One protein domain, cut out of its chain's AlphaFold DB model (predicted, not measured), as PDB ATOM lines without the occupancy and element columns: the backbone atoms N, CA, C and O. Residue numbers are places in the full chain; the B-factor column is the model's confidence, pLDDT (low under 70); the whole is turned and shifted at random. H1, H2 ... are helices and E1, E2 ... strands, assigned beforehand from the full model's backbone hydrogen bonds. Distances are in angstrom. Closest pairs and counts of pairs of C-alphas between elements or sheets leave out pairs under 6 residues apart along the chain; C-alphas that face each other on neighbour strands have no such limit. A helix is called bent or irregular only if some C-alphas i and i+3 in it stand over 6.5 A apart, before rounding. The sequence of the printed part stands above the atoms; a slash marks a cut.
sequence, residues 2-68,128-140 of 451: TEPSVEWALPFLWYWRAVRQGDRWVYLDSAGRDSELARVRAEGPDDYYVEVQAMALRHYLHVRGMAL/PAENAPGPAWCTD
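What this domain is: This is residues 2 to 68 and 128 to 140 of the 451 residues of an uncharacterized protein of Actinomadura sp. KC216 (UniProt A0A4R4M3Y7). A twisted sheet of four strands, its longest strand E3 bent, has the short helix H1 over one face, while H2 follows the last strand E4 and meets the sheet with its first residues. The 80 printed residues run H1, E1, E2, E3, E4, H2, in a sheet order E1 - E2 - E3 - E4, antiparallel throughout. The class is mixed, helices and strands, with 39 residues in named elements, under half. The whole is only just compact, close to loose, with a radius of gyration of the C-alphas of 13.5 A and spans of 44 by 29 by 18 A.

Where its parts are: Find C-alpha 10 at (-49.936, -38.332, 48.625), where H1, residues 10 to 15, begins. Next come E1, residues 19 to 21, and E2, residues 24 to 28, 13.3 A long. E3, residues 34 to 42, spans 22.0 A and bends by 68 degrees at residue 37. E4, residues 48 to 52, measures 13.3 A. H2, residues 54 to 64, runs 15.4 A to C-alpha 64 at (-55.015, -27.257, 41.820).

How they stand to each other: Look first at the meander E1 E2 E3 E4, each strand the antiparallel neighbour of the one before and in a hairpin with it. Check N 19 and O 26 at 2.8 A, N 25 and O 38 at 2.8 A, and N 39 and O 51 at 2.9 A, within hydrogen-bond range. H1 is on the sheet, over E2, at a height of 10.2 A. H2 only grazes the sheet, with residues 54 to 57. H1 and H2 only just touch, with 3 pairs of C-alphas within 8 A, the closest being Phe 12 and Tyr 60 at 7.0 A, about perpendicular at 88 degrees. In H1 and H2 every O i to N i+4 pair is within hydrogen-bond range.

The domain as a whole: The C-alphas farthest apart, Pro 45 and Asp 140, stand 44.3 A apart. Residues 69 to 127 are not printed, and C-alphas 68 and 128 are 8.2 A apart across that cut. The links between named elements are tight. Residues 2 to 3 and 139 to 140 have pLDDT under 70.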
ATOM      1  N   THR A   2     -36.473 -40.111  68.946       61.72
ATOM      2  CA  THR A   2     -37.811 -40.295  68.387       61.72
ATOM      3  C   THR A   2     -37.741 -39.759  66.964       61.72
ATOM      4  O   THR A   2     -37.400 -38.599  66.768       61.72
ATOM      5  N   GLU A   3     -37.939 -40.610  65.962       67.00
ATOM      6  CA  GLU A   3     -37.937 -40.146  64.574       67.00
ATOM      7  C   GLU A   3     -39.224 -39.333  64.346       67.00
ATOM      8  O   GLU A   3     -40.307 -39.834  64.674       67.00
ATOM      9  N   PRO A   4     -39.145 -38.082  63.854       74.94
ATOM     10  CA  PRO A   4     -40.335 -37.270  63.643       74.94
ATOM     11  C   PRO A   4     -41.257 -37.956  62.634       74.94
ATOM     12  O   PRO A   4     -40.844 -38.335  61.536       74.94
ATOM     13  N   SER A   5     -42.529 -38.114  63.003       81.25
ATOM     14  CA  SER A   5     -43.541 -38.636  62.089       81.25
ATOM     15  C   SER A   5     -44.036 -37.499  61.200       81.25
ATOM     16  O   SER A   5     -44.749 -36.608  61.655       81.25
ATOM     17  N   VAL A   6     -43.615 -37.505  59.934       86.12
ATOM     18  CA  VAL A   6     -44.049 -36.525  58.930       86.12
ATOM     19  C   VAL A   6     -44.974 -37.211  57.936       86.12
ATOM     20  O   VAL A   6     -44.541 -38.063  57.155       86.12
ATOM     21  N   GLU A   7     -46.246 -36.818  57.940       90.25
ATOM     22  CA  GLU A   7     -47.198 -37.221  56.908       90.25
ATOM     23  C   GLU A   7     -47.110 -36.301  55.692       90.25
ATOM     24  O   GLU A   7     -47.161 -35.075  55.786       90.25
ATOM     25  N   TRP A   8     -47.013 -36.920  54.519       91.62
ATOM     26  CA  TRP A   8     -46.969 -36.224  53.243       91.62
ATOM     27  C   TRP A   8     -48.297 -36.386  52.516       91.62
ATOM     28  O   TRP A   8     -48.820 -37.495  52.391       91.62
ATOM     29  N   ALA A   9     -48.816 -35.294  51.954       92.75
ATOM     30  CA  ALA A   9     -49.981 -35.361  51.083       92.75
ATOM     31  C   ALA A   9     -49.650 -36.191  49.828       92.75
ATOM     32  O   ALA A   9     -48.983 -35.711  48.909       92.75
ATOM     33  N   LEU A  10     -50.154 -37.429  49.761       94.31
ATOM     34  CA  LEU A  10     -49.936 -38.332  48.625       94.31
ATOM     35  C   LEU A  10     -50.256 -37.692  47.262       94.31
ATOM     36  O   LEU A  10     -49.455 -37.860  46.345       94.31
ATOM     37  N   PRO A  11     -51.330 -36.886  47.102       95.19
ATOM     38  CA  PRO A  11     -51.599 -36.209  45.835       95.19
ATOM     39  C   PRO A  11     -50.492 -35.247  45.377       95.19
ATOM     40  O   PRO A  11     -50.338 -35.049  44.175       95.19
ATOM     41  N   PHE A  12     -49.739 -34.638  46.300       95.12
ATOM     42  CA  PHE A  12     -48.590 -33.794  45.963       95.12
ATOM     43  C   PHE A  12     -47.414 -34.653  45.493       95.12
ATOM     44  O   PHE A  12     -46.858 -34.407  44.426       95.12
ATOM     45  N   LEU A  13     -47.091 -35.718  46.233       96.12
ATOM     46  CA  LEU A  13     -46.008 -36.634  45.867       96.12
ATOM     47  C   LEU A  13     -46.264 -37.331  44.523       96.12
ATOM     48  O   LEU A  13     -45.371 -37.396  43.680       96.12
ATOM     49  N   TRP A  14     -47.488 -37.808  44.286       94.56
ATOM     50  CA  TRP A  14     -47.870 -38.470  43.034       94.56
ATOM     51  C   TRP A  14     -47.824 -37.534  41.837       94.56
ATOM     52  O   TRP A  14     -47.390 -37.948  40.763       94.56
ATOM     53  N   TYR A  15     -48.223 -36.276  42.020       93.69
ATOM     54  CA  TYR A  15     -48.124 -35.271  40.969       93.69
ATOM     55  C   TYR A  15     -46.669 -35.090  40.503       93.69
ATOM     56  O   TYR A  15     -46.384 -35.070  39.309       93.69
ATOM     57  N   TRP A  16     -45.714 -35.095  41.428       93.44
ATOM     58  CA  TRP A  16     -44.291 -35.046  41.086       93.44
ATOM     59  C   TRP A  16     -43.690 -36.406  40.709       93.44
ATOM     60  O   TRP A  16     -42.516 -36.466  40.360       93.44
ATOM     61  N   ARG A  17     -44.463 -37.503  40.755       93.56
ATOM     62  CA  ARG A  17     -43.957 -38.889  40.667       93.56
ATOM     63  C   ARG A  17     -42.776 -39.124  41.620       93.56
ATOM     64  O   ARG A  17     -41.815 -39.809  41.276       93.56
ATOM     65  N   ALA A  18     -42.843 -38.513  42.800       95.06
ATOM     66  CA  ALA A  18     -41.742 -38.504  43.740       95.06
ATOM     67  C   ALA A  18     -41.548 -39.882  44.379       95.06
ATOM     68  O   ALA A  18     -42.506 -40.544  44.783       95.06
ATOM     69  N   VAL A  19     -40.290 -40.290  44.507       93.75
ATOM     70  CA  VAL A  19     -39.877 -41.525  45.172       93.75
ATOM     71  C   VAL A  19     -39.091 -41.196  46.431       93.75
ATOM     72  O   VAL A  19     -38.356 -40.207  46.487       93.75
ATOM     73  N   ARG A  20     -39.258 -42.023  47.465       93.19
ATOM     74  CA  ARG A  20     -38.547 -41.842  48.730       93.19
ATOM     75  C   ARG A  20     -37.115 -42.352  48.602       93.19
ATOM     76  O   ARG A  20     -36.895 -43.495  48.206       93.19
ATOM     77  N   GLN A  21     -36.156 -41.527  49.001       91.12
ATOM     78  CA  GLN A  21     -34.750 -41.880  49.153       91.12
ATOM     79  C   GLN A  21     -34.293 -41.450  50.549       91.12
ATOM     80  O   GLN A  21     -33.973 -40.288  50.779       91.12
ATOM     81  N   GLY A  22     -34.322 -42.387  51.502       88.25
ATOM     82  CA  GLY A  22     -33.999 -42.102  52.902       88.25
ATOM     83  C   GLY A  22     -34.944 -41.068  53.526       88.25
ATOM     84  O   GLY A  22     -36.152 -41.305  53.649       88.25
ATOM     85  N   ASP A  23     -34.378 -39.930  53.913       88.31
ATOM     86  CA  ASP A  23     -35.042 -38.773  54.523       88.31
ATOM     87  C   ASP A  23     -35.614 -37.778  53.495       88.31
ATOM     88  O   ASP A  23     -36.158 -36.737  53.870       88.31
ATOM     89  N   ARG A  24     -35.519 -38.094  52.196       94.56
ATOM     90  CA  ARG A  24     -35.891 -37.193  51.098       94.56
ATOM     91  C   ARG A  24     -36.918 -37.800  50.162       94.56
ATOM     92  O   ARG A  24     -37.017 -39.016  49.994       94.56
ATOM     93  N   TRP A  25     -37.628 -36.911  49.490       96.88
ATOM     94  CA  TRP A  25     -38.443 -37.189  48.321       96.88
ATOM     95  C   TRP A  25     -37.765 -36.570  47.111       96.88
ATOM     96  O   TRP A  25     -37.476 -35.374  47.106       96.88
ATOM     97  N   VAL A  26     -37.519 -37.379  46.087       95.50
ATOM     98  CA  VAL A  26     -36.897 -36.934  44.837       95.50
ATOM     99  C   VAL A  26     -37.799 -37.238  43.653       95.50
ATOM    100  O   VAL A  26     -38.539 -38.221  43.663       95.50
ATOM    101  N   TYR A  27     -37.728 -36.404  42.626       92.94
ATOM    102  CA  TYR A  27     -38.347 -36.635  41.324       92.94
ATOM    103  C   TYR A  27     -37.305 -36.464  40.220       92.94
ATOM    104  O   TYR A  27     -36.207 -35.974  40.470       92.94
ATOM    105  N   LEU A  28     -37.641 -36.874  38.999       90.00
ATOM    106  CA  LEU A  28     -36.769 -36.695  37.839       90.00
ATOM    107  C   LEU A  28     -37.173 -35.442  37.059       90.00
ATOM    108  O   LEU A  28     -38.355 -35.259  36.755       90.00
ATOM    109  N   ASP A  29     -36.196 -34.596  36.730       88.25
ATOM    110  CA  ASP A  29     -36.393 -33.472  35.811       88.25
ATOM    111  C   ASP A  29     -36.579 -33.949  34.355       88.25
ATOM    112  O   ASP A  29     -36.553 -35.149  34.061       88.25
ATOM    113  N   SER A  30     -36.769 -33.017  33.415       86.44
ATOM    114  CA  SER A  30     -36.964 -33.350  31.997       86.44
ATOM    115  C   SER A  30     -35.757 -34.050  31.368       86.44
ATOM    116  O   SER A  30     -35.936 -34.852  30.454       86.44
ATOM    117  N   ALA A  31     -34.547 -33.833  31.891       89.06
ATOM    118  CA  ALA A  31     -33.323 -34.524  31.489       89.06
ATOM    119  C   ALA A  31     -33.123 -35.883  32.189       89.06
ATOM    120  O   ALA A  31     -32.190 -36.616  31.846       89.06
ATOM    121  N   GLY A  32     -34.000 -36.242  33.127       89.19
ATOM    122  CA  GLY A  32     -33.940 -37.473  33.908       89.19
ATOM    123  C   GLY A  32     -32.967 -37.434  35.083       89.19
ATOM    124  O   GLY A  32     -32.540 -38.489  35.546       89.19
ATOM    125  N   ARG A  33     -32.597 -36.242  35.560       88.44
ATOM    126  CA  ARG A  33     -31.722 -36.045  36.723       88.44
ATOM    127  C   ARG A  33     -32.550 -35.912  37.995       88.44
ATOM    128  O   ARG A  33     -33.638 -35.335  37.976       88.44
ATOM    129  N   ASP A  34     -32.007 -36.409  39.101       90.94
ATOM    130  CA  ASP A  34     -32.672 -36.329  40.402       90.94
ATOM    131  C   ASP A  34     -32.783 -34.868  40.856       90.94
ATOM    132  O   ASP A  34     -31.804 -34.122  40.875       90.94
ATOM    133  N   SER A  35     -33.990 -34.477  41.246       91.56
ATOM    134  CA  SER A  35     -34.313 -33.193  41.858       91.56
ATOM    135  C   SER A  35     -34.983 -33.437  43.204       91.56
ATOM    136  O   SER A  35     -35.929 -34.219  43.315       91.56
ATOM    137  N   GLU A  36     -34.485 -32.774  44.244       95.31
ATOM    138  CA  GLU A  36     -35.045 -32.866  45.591       95.31
ATOM    139  C   GLU A  36     -36.377 -32.107  45.645       95.31
ATOM    140  O   GLU A  36     -36.435 -30.904  45.386       95.31
ATOM    141  N   LEU A  37     -37.458 -32.821  45.967       96.69
ATOM    142  CA  LEU A  37     -38.786 -32.243  46.160       96.69
ATOM    143  C   LEU A  37     -38.968 -31.769  47.596       96.69
ATOM    144  O   LEU A  37     -39.530 -30.701  47.839       96.69
ATOM    145  N   ALA A  38     -38.558 -32.608  48.543       96.25
ATOM    146  CA  ALA A  38     -38.754 -32.366  49.956       96.25
ATOM    147  C   ALA A  38     -37.802 -33.215  50.803       96.25
ATOM    148  O   ALA A  38     -37.361 -34.274  50.356       96.25
ATOM    149  N   ARG A  39     -37.518 -32.794  52.035       95.12
ATOM    150  CA  ARG A  39     -36.719 -33.572  52.990       95.12
ATOM    151  C   ARG A  39     -37.126 -33.314  54.433       95.12
ATOM    152  O   ARG A  39     -37.692 -32.268  54.748       95.12
ATOM    153  N   VAL A  40     -36.803 -34.270  55.298       92.81
ATOM    154  CA  VAL A  40     -36.907 -34.135  56.752       92.81
ATOM    155  C   VAL A  40     -35.504 -34.139  57.336       92.81
ATOM    156  O   VAL A  40     -34.780 -35.118  57.198       92.81
ATOM    157  N   ARG A  41     -35.109 -33.052  57.994       91.06
ATOM    158  CA  ARG A  41     -33.769 -32.898  58.564       91.06
ATOM    159  C   ARG A  41     -33.860 -32.813  60.079       91.06
ATOM    160  O   ARG A  41     -34.372 -31.825  60.590       91.06
ATOM    161  N   ALA A  42     -33.367 -33.823  60.789       87.31
ATOM    162  CA  ALA A  42     -33.247 -33.784  62.246       87.31
ATOM    163  C   ALA A  42     -31.949 -33.060  62.652       87.31
ATOM    164  O   ALA A  42     -30.872 -33.422  62.178       87.31
ATOM    165  N   GLU A  43     -32.043 -32.041  63.508       84.75
ATOM    166  CA  GLU A  43     -30.893 -31.346  64.114       84.75
ATOM    167  C   GLU A  43     -30.604 -31.826  65.545       84.75
ATOM    168  O   GLU A  43     -29.479 -31.678  66.023       84.75
ATOM    169  N   GLY A  44     -31.576 -32.455  66.207       80.69
ATOM    170  CA  GLY A  44     -31.447 -32.933  67.579       80.69
ATOM    171  C   GLY A  44     -32.507 -33.974  67.945       80.69
ATOM    172  O   GLY A  44     -33.270 -34.410  67.083       80.69
ATOM    173  N   PRO A  45     -32.556 -34.411  69.217       75.62
ATOM    174  CA  PRO A  45     -33.553 -35.367  69.702       75.62
ATOM    175  C   PRO A  45     -35.001 -34.898  69.520       75.62
ATOM    176  O   PRO A  45     -35.854 -35.747  69.273       75.62
ATOM    177  N   ASP A  46     -35.228 -33.582  69.592       78.25
ATOM    178  CA  ASP A  46     -36.550 -32.943  69.539       78.25
ATOM    179  C   ASP A  46     -36.637 -31.827  68.475       78.25
ATOM    180  O   ASP A  46     -37.674 -31.185  68.333       78.25
ATOM    181  N   ASP A  47     -35.576 -31.634  67.682       85.25
ATOM    182  CA  ASP A  47     -35.484 -30.574  66.672       85.25
ATOM    183  C   ASP A  47     -35.421 -31.170  65.265       85.25
ATOM    184  O   ASP A  47     -34.483 -31.900  64.919       85.25
ATOM    185  N   TYR A  48     -36.401 -30.834  64.424       88.44
ATOM    186  CA  TYR A  48     -36.431 -31.245  63.023       88.44
ATOM    187  C   TYR A  48     -37.054 -30.186  62.112       88.44
ATOM    188  O   TYR A  48     -37.874 -29.372  62.523       88.44
ATOM    189  N   TYR A  49     -36.683 -30.240  60.834       91.25
ATOM    190  CA  TYR A  49     -37.176 -29.355  59.785       91.25
ATOM    191  C   TYR A  49     -37.837 -30.181  58.695       91.25
ATOM    192  O   TYR A  49     -37.284 -31.186  58.246       91.25
ATOM    193  N   VAL A  50     -39.001 -29.725  58.239       92.00
ATOM    194  CA  VAL A  50     -39.644 -30.226  57.023       92.00
ATOM    195  C   VAL A  50     -39.446 -29.182  55.940       92.00
ATOM    196  O   VAL A  50     -39.999 -28.086  56.002       92.00
ATOM    197  N   GLU A  51     -38.632 -29.515  54.949       94.94
ATOM    198  CA  GLU A  51     -38.281 -28.615  53.858       94.94
ATOM    199  C   GLU A  51     -38.957 -29.098  52.576       94.94
ATOM    200  O   GLU A  51     -38.914 -30.284  52.252       94.94
ATOM    201  N   VAL A  52     -39.586 -28.180  51.839       95.31
ATOM    202  CA  VAL A  52     -40.256 -28.461  50.560       95.31
ATOM    203  C   VAL A  52     -39.776 -27.456  49.527       95.31
ATOM    204  O   VAL A  52     -39.683 -26.260  49.810       95.31
ATOM    205  N   GLN A  53     -39.496 -27.917  48.310       95.56
ATOM    206  CA  GLN A  53     -39.083 -27.043  47.224       95.56
ATOM    207  C   GLN A  53     -40.218 -26.060  46.890       95.56
ATOM    208  O   GLN A  53     -41.279 -26.430  46.380       95.56
ATOM    209  N   ALA A  54     -39.984 -24.778  47.181       94.38
ATOM    210  CA  ALA A  54     -41.021 -23.750  47.142       94.38
ATOM    211  C   ALA A  54     -41.699 -23.623  45.769       94.38
ATOM    212  O   ALA A  54     -42.915 -23.453  45.700       94.38
ATOM    213  N   MET A  55     -40.939 -23.710  44.672       93.88
ATOM    214  CA  MET A  55     -41.511 -23.596  43.325       93.88
ATOM    215  C   MET A  55     -42.360 -24.812  42.952       93.88
ATOM    216  O   MET A  55     -43.457 -24.617  42.437       93.88
ATOM    217  N   ALA A  56     -41.942 -26.036  43.295       94.12
ATOM    218  CA  ALA A  56     -42.766 -27.220  43.064       94.12
ATOM    219  C   ALA A  56     -44.089 -27.181  43.836       94.12
ATOM    220  O   ALA A  56     -45.150 -27.485  43.283       94.12
ATOM    221  N   LEU A  57     -44.049 -26.767  45.107       95.44
ATOM    222  CA  LEU A  57     -45.258 -26.596  45.911       95.44
ATOM    223  C   LEU A  57     -46.188 -25.549  45.290       95.44
ATOM    224  O   LEU A  57     -47.383 -25.787  45.132       95.44
ATOM    225  N   ARG A  58     -45.646 -24.396  44.895       95.69
ATOM    226  CA  ARG A  58     -46.442 -23.295  44.337       95.69
ATOM    227  C   ARG A  58     -46.982 -23.593  42.937       95.69
ATOM    228  O   ARG A  58     -48.082 -23.132  42.633       95.69
ATOM    229  N   HIS A  59     -46.271 -24.382  42.130       94.06
ATOM    230  CA  HIS A  59     -46.784 -24.913  40.866       94.06
ATOM    231  C   HIS A  59     -47.953 -25.870  41.116       94.06
ATOM    232  O   HIS A  59     -49.024 -25.720  40.533       94.06
ATOM    233  N   TYR A  60     -47.789 -26.819  42.042       95.00
ATOM    234  CA  TYR A  60     -48.857 -27.749  42.400       95.00
ATOM    235  C   TYR A  60     -50.121 -27.021  42.873       95.00
ATOM    236  O   TYR A  60     -51.224 -27.327  42.425       95.00
ATOM    237  N   LEU A  61     -49.961 -26.015  43.738       95.62
ATOM    238  CA  LEU A  61     -51.060 -25.163  44.192       95.62
ATOM    239  C   LEU A  61     -51.744 -24.436  43.025       95.62
ATOM    240  O   LEU A  61     -52.972 -24.389  42.984       95.62
ATOM    241  N   HIS A  62     -50.971 -23.933  42.056       95.00
ATOM    242  CA  HIS A  62     -51.508 -23.283  40.860       95.00
ATOM    243  C   HIS A  62     -52.375 -24.241  40.038       95.00
ATOM    244  O   HIS A  62     -53.539 -23.939  39.781       95.00
ATOM    245  N   VAL A  63     -51.857 -25.430  39.719       93.12
ATOM    246  CA  VAL A  63     -52.581 -26.462  38.954       93.12
ATOM    247  C   VAL A  63     -53.851 -26.921  39.670       93.12
ATOM    248  O   VAL A  63     -54.850 -27.256  39.035       93.12
ATOM    249  N   ARG A  64     -53.846 -26.915  41.005       93.94
ATOM    250  CA  ARG A  64     -55.015 -27.257  41.820       93.94
ATOM    251  C   ARG A  64     -56.016 -26.110  41.978       93.94
ATOM    252  O   ARG A  64     -57.104 -26.366  42.489       93.94
ATOM    253  N   GLY A  65     -55.674 -24.882  41.581       95.62
ATOM    254  CA  GLY A  65     -56.485 -23.692  41.852       95.62
ATOM    255  C   GLY A  65     -56.605 -23.389  43.349       95.62
ATOM    256  O   GLY A  65     -57.654 -22.945  43.807       95.62
ATOM    257  N   MET A  66     -55.559 -23.689  44.126       95.38
ATOM    258  CA  MET A  66     -55.551 -23.589  45.587       95.38
ATOM    259  C   MET A  66     -54.446 -22.647  46.083       95.38
ATOM    260  O   MET A  66     -53.471 -22.371  45.388       95.38
ATOM    261  N   ALA A  67     -54.583 -22.190  47.325       94.44
ATOM    262  CA  ALA A  67     -53.497 -21.635  48.126       94.44
ATOM    263  C   ALA A  67     -53.332 -22.499  49.383       94.44
ATOM    264  O   ALA A  67     -54.286 -23.153  49.810       94.44
ATOM    265  N   LEU A  68     -52.135 -22.521  49.963       94.19
ATOM    266  CA  LEU A  68     -51.880 -23.237  51.212       94.19
ATOM    267  C   LEU A  68     -51.930 -22.247  52.377       94.19
ATOM    268  O   LEU A  68     -51.256 -21.223  52.340       94.19
ATOM    269  N   PRO A 128     -50.133 -19.646  45.087       95.75
ATOM    270  CA  PRO A 128     -49.720 -20.350  43.876       95.75
ATOM    271  C   PRO A 128     -48.807 -19.486  42.991       95.75
ATOM    272  O   PRO A 128     -48.754 -18.261  43.131       95.75
ATOM    273  N   ALA A 129     -48.066 -20.126  42.088       94.06
ATOM    274  CA  ALA A 129     -47.229 -19.446  41.102       94.06
ATOM    275  C   ALA A 129     -47.501 -20.013  39.705       94.06
ATOM    276  O   ALA A 129     -47.171 -21.162  39.436       94.06
ATOM    277  N   GLU A 130     -48.086 -19.186  38.836       85.69
ATOM    278  CA  GLU A 130     -48.454 -19.546  37.457       85.69
ATOM    279  C   GLU A 130     -47.238 -19.946  36.613       85.69
ATOM    280  O   GLU A 130     -47.257 -20.965  35.938       85.69
ATOM    281  N   ASN A 131     -46.137 -19.201  36.739       84.94
ATOM    282  CA  ASN A 131     -44.909 -19.437  35.973       84.94
ATOM    283  C   ASN A 131     -43.890 -20.331  36.699       84.94
ATOM    284  O   ASN A 131     -42.722 -20.365  36.313       84.94
ATOM    285  N   ALA A 132     -44.276 -21.002  37.790       86.75
ATOM    286  CA  ALA A 132     -43.376 -21.967  38.414       86.75
ATOM    287  C   ALA A 132     -43.201 -23.182  37.483       86.75
ATOM    288  O   ALA A 132     -44.177 -23.596  36.858       86.75
ATOM    289  N   PRO A 133     -41.996 -23.766  37.374       81.81
ATOM    290  CA  PRO A 133     -41.785 -24.955  36.557       81.81
ATOM    291  C   PRO A 133     -42.583 -26.135  37.120       81.81
ATOM    292  O   PRO A 133     -42.599 -26.357  38.334       81.81
ATOM    293  N   GLY A 134     -43.255 -26.866  36.233       85.38
ATOM    294  CA  GLY A 134     -43.972 -28.096  36.565       85.38
ATOM    295  C   GLY A 134     -43.102 -29.341  36.399       85.38
ATOM    296  O   GLY A 134     -41.951 -29.247  35.969       85.38
ATOM    297  N   PRO A 135     -43.622 -30.530  36.740       86.06
ATOM    298  CA  PRO A 135     -42.943 -31.776  36.436       86.06
ATOM    299  C   PRO A 135     -42.883 -32.012  34.923       86.06
ATOM    300  O   PRO A 135     -43.835 -31.727  34.195       86.06
ATOM    301  N   ALA A 136     -41.800 -32.644  34.469       79.44
ATOM    302  CA  ALA A 136     -41.490 -32.849  33.051       79.44
ATOM    303  C   ALA A 136     -42.606 -33.502  32.215       79.44
ATOM    304  O   ALA A 136     -42.678 -33.301  31.010       79.44
ATOM    305  N   TRP A 137     -43.484 -34.296  32.835       77.81
ATOM    306  CA  TRP A 137     -44.573 -34.988  32.142       77.81
ATOM    307  C   TRP A 137     -45.796 -34.099  31.855       77.81
ATOM    308  O   TRP A 137     -46.679 -34.531  31.117       77.81
ATOM    309  N   CYS A 138     -45.883 -32.901  32.447       70.94
ATOM    310  CA  CYS A 138     -47.027 -31.991  32.294       70.94
ATOM    311  C   CYS A 138     -46.685 -30.654  31.621       70.94
ATOM    312  O   CYS A 138     -47.586 -29.856  31.369       70.94
ATOM    313  N   THR A 139     -45.408 -30.409  31.327       63.03
ATOM    314  CA  THR A 139     -44.942 -29.161  30.721       63.03
ATOM    315  C   THR A 139     -44.244 -29.429  29.398       63.03
ATOM    316  O   THR A 139     -43.225 -30.119  29.360       63.03
ATOM    317  N   ASP A 140     -44.734 -28.799  28.333       63.41
ATOM    318  CA  ASP A 140     -43.933 -28.572  27.135       63.41
ATOM    319  C   ASP A 140     -42.918 -27.468  27.461       63.41
ATOM    320  O   ASP A 140     -43.193 -26.279  27.299       63.41
TER     321      ASP A 140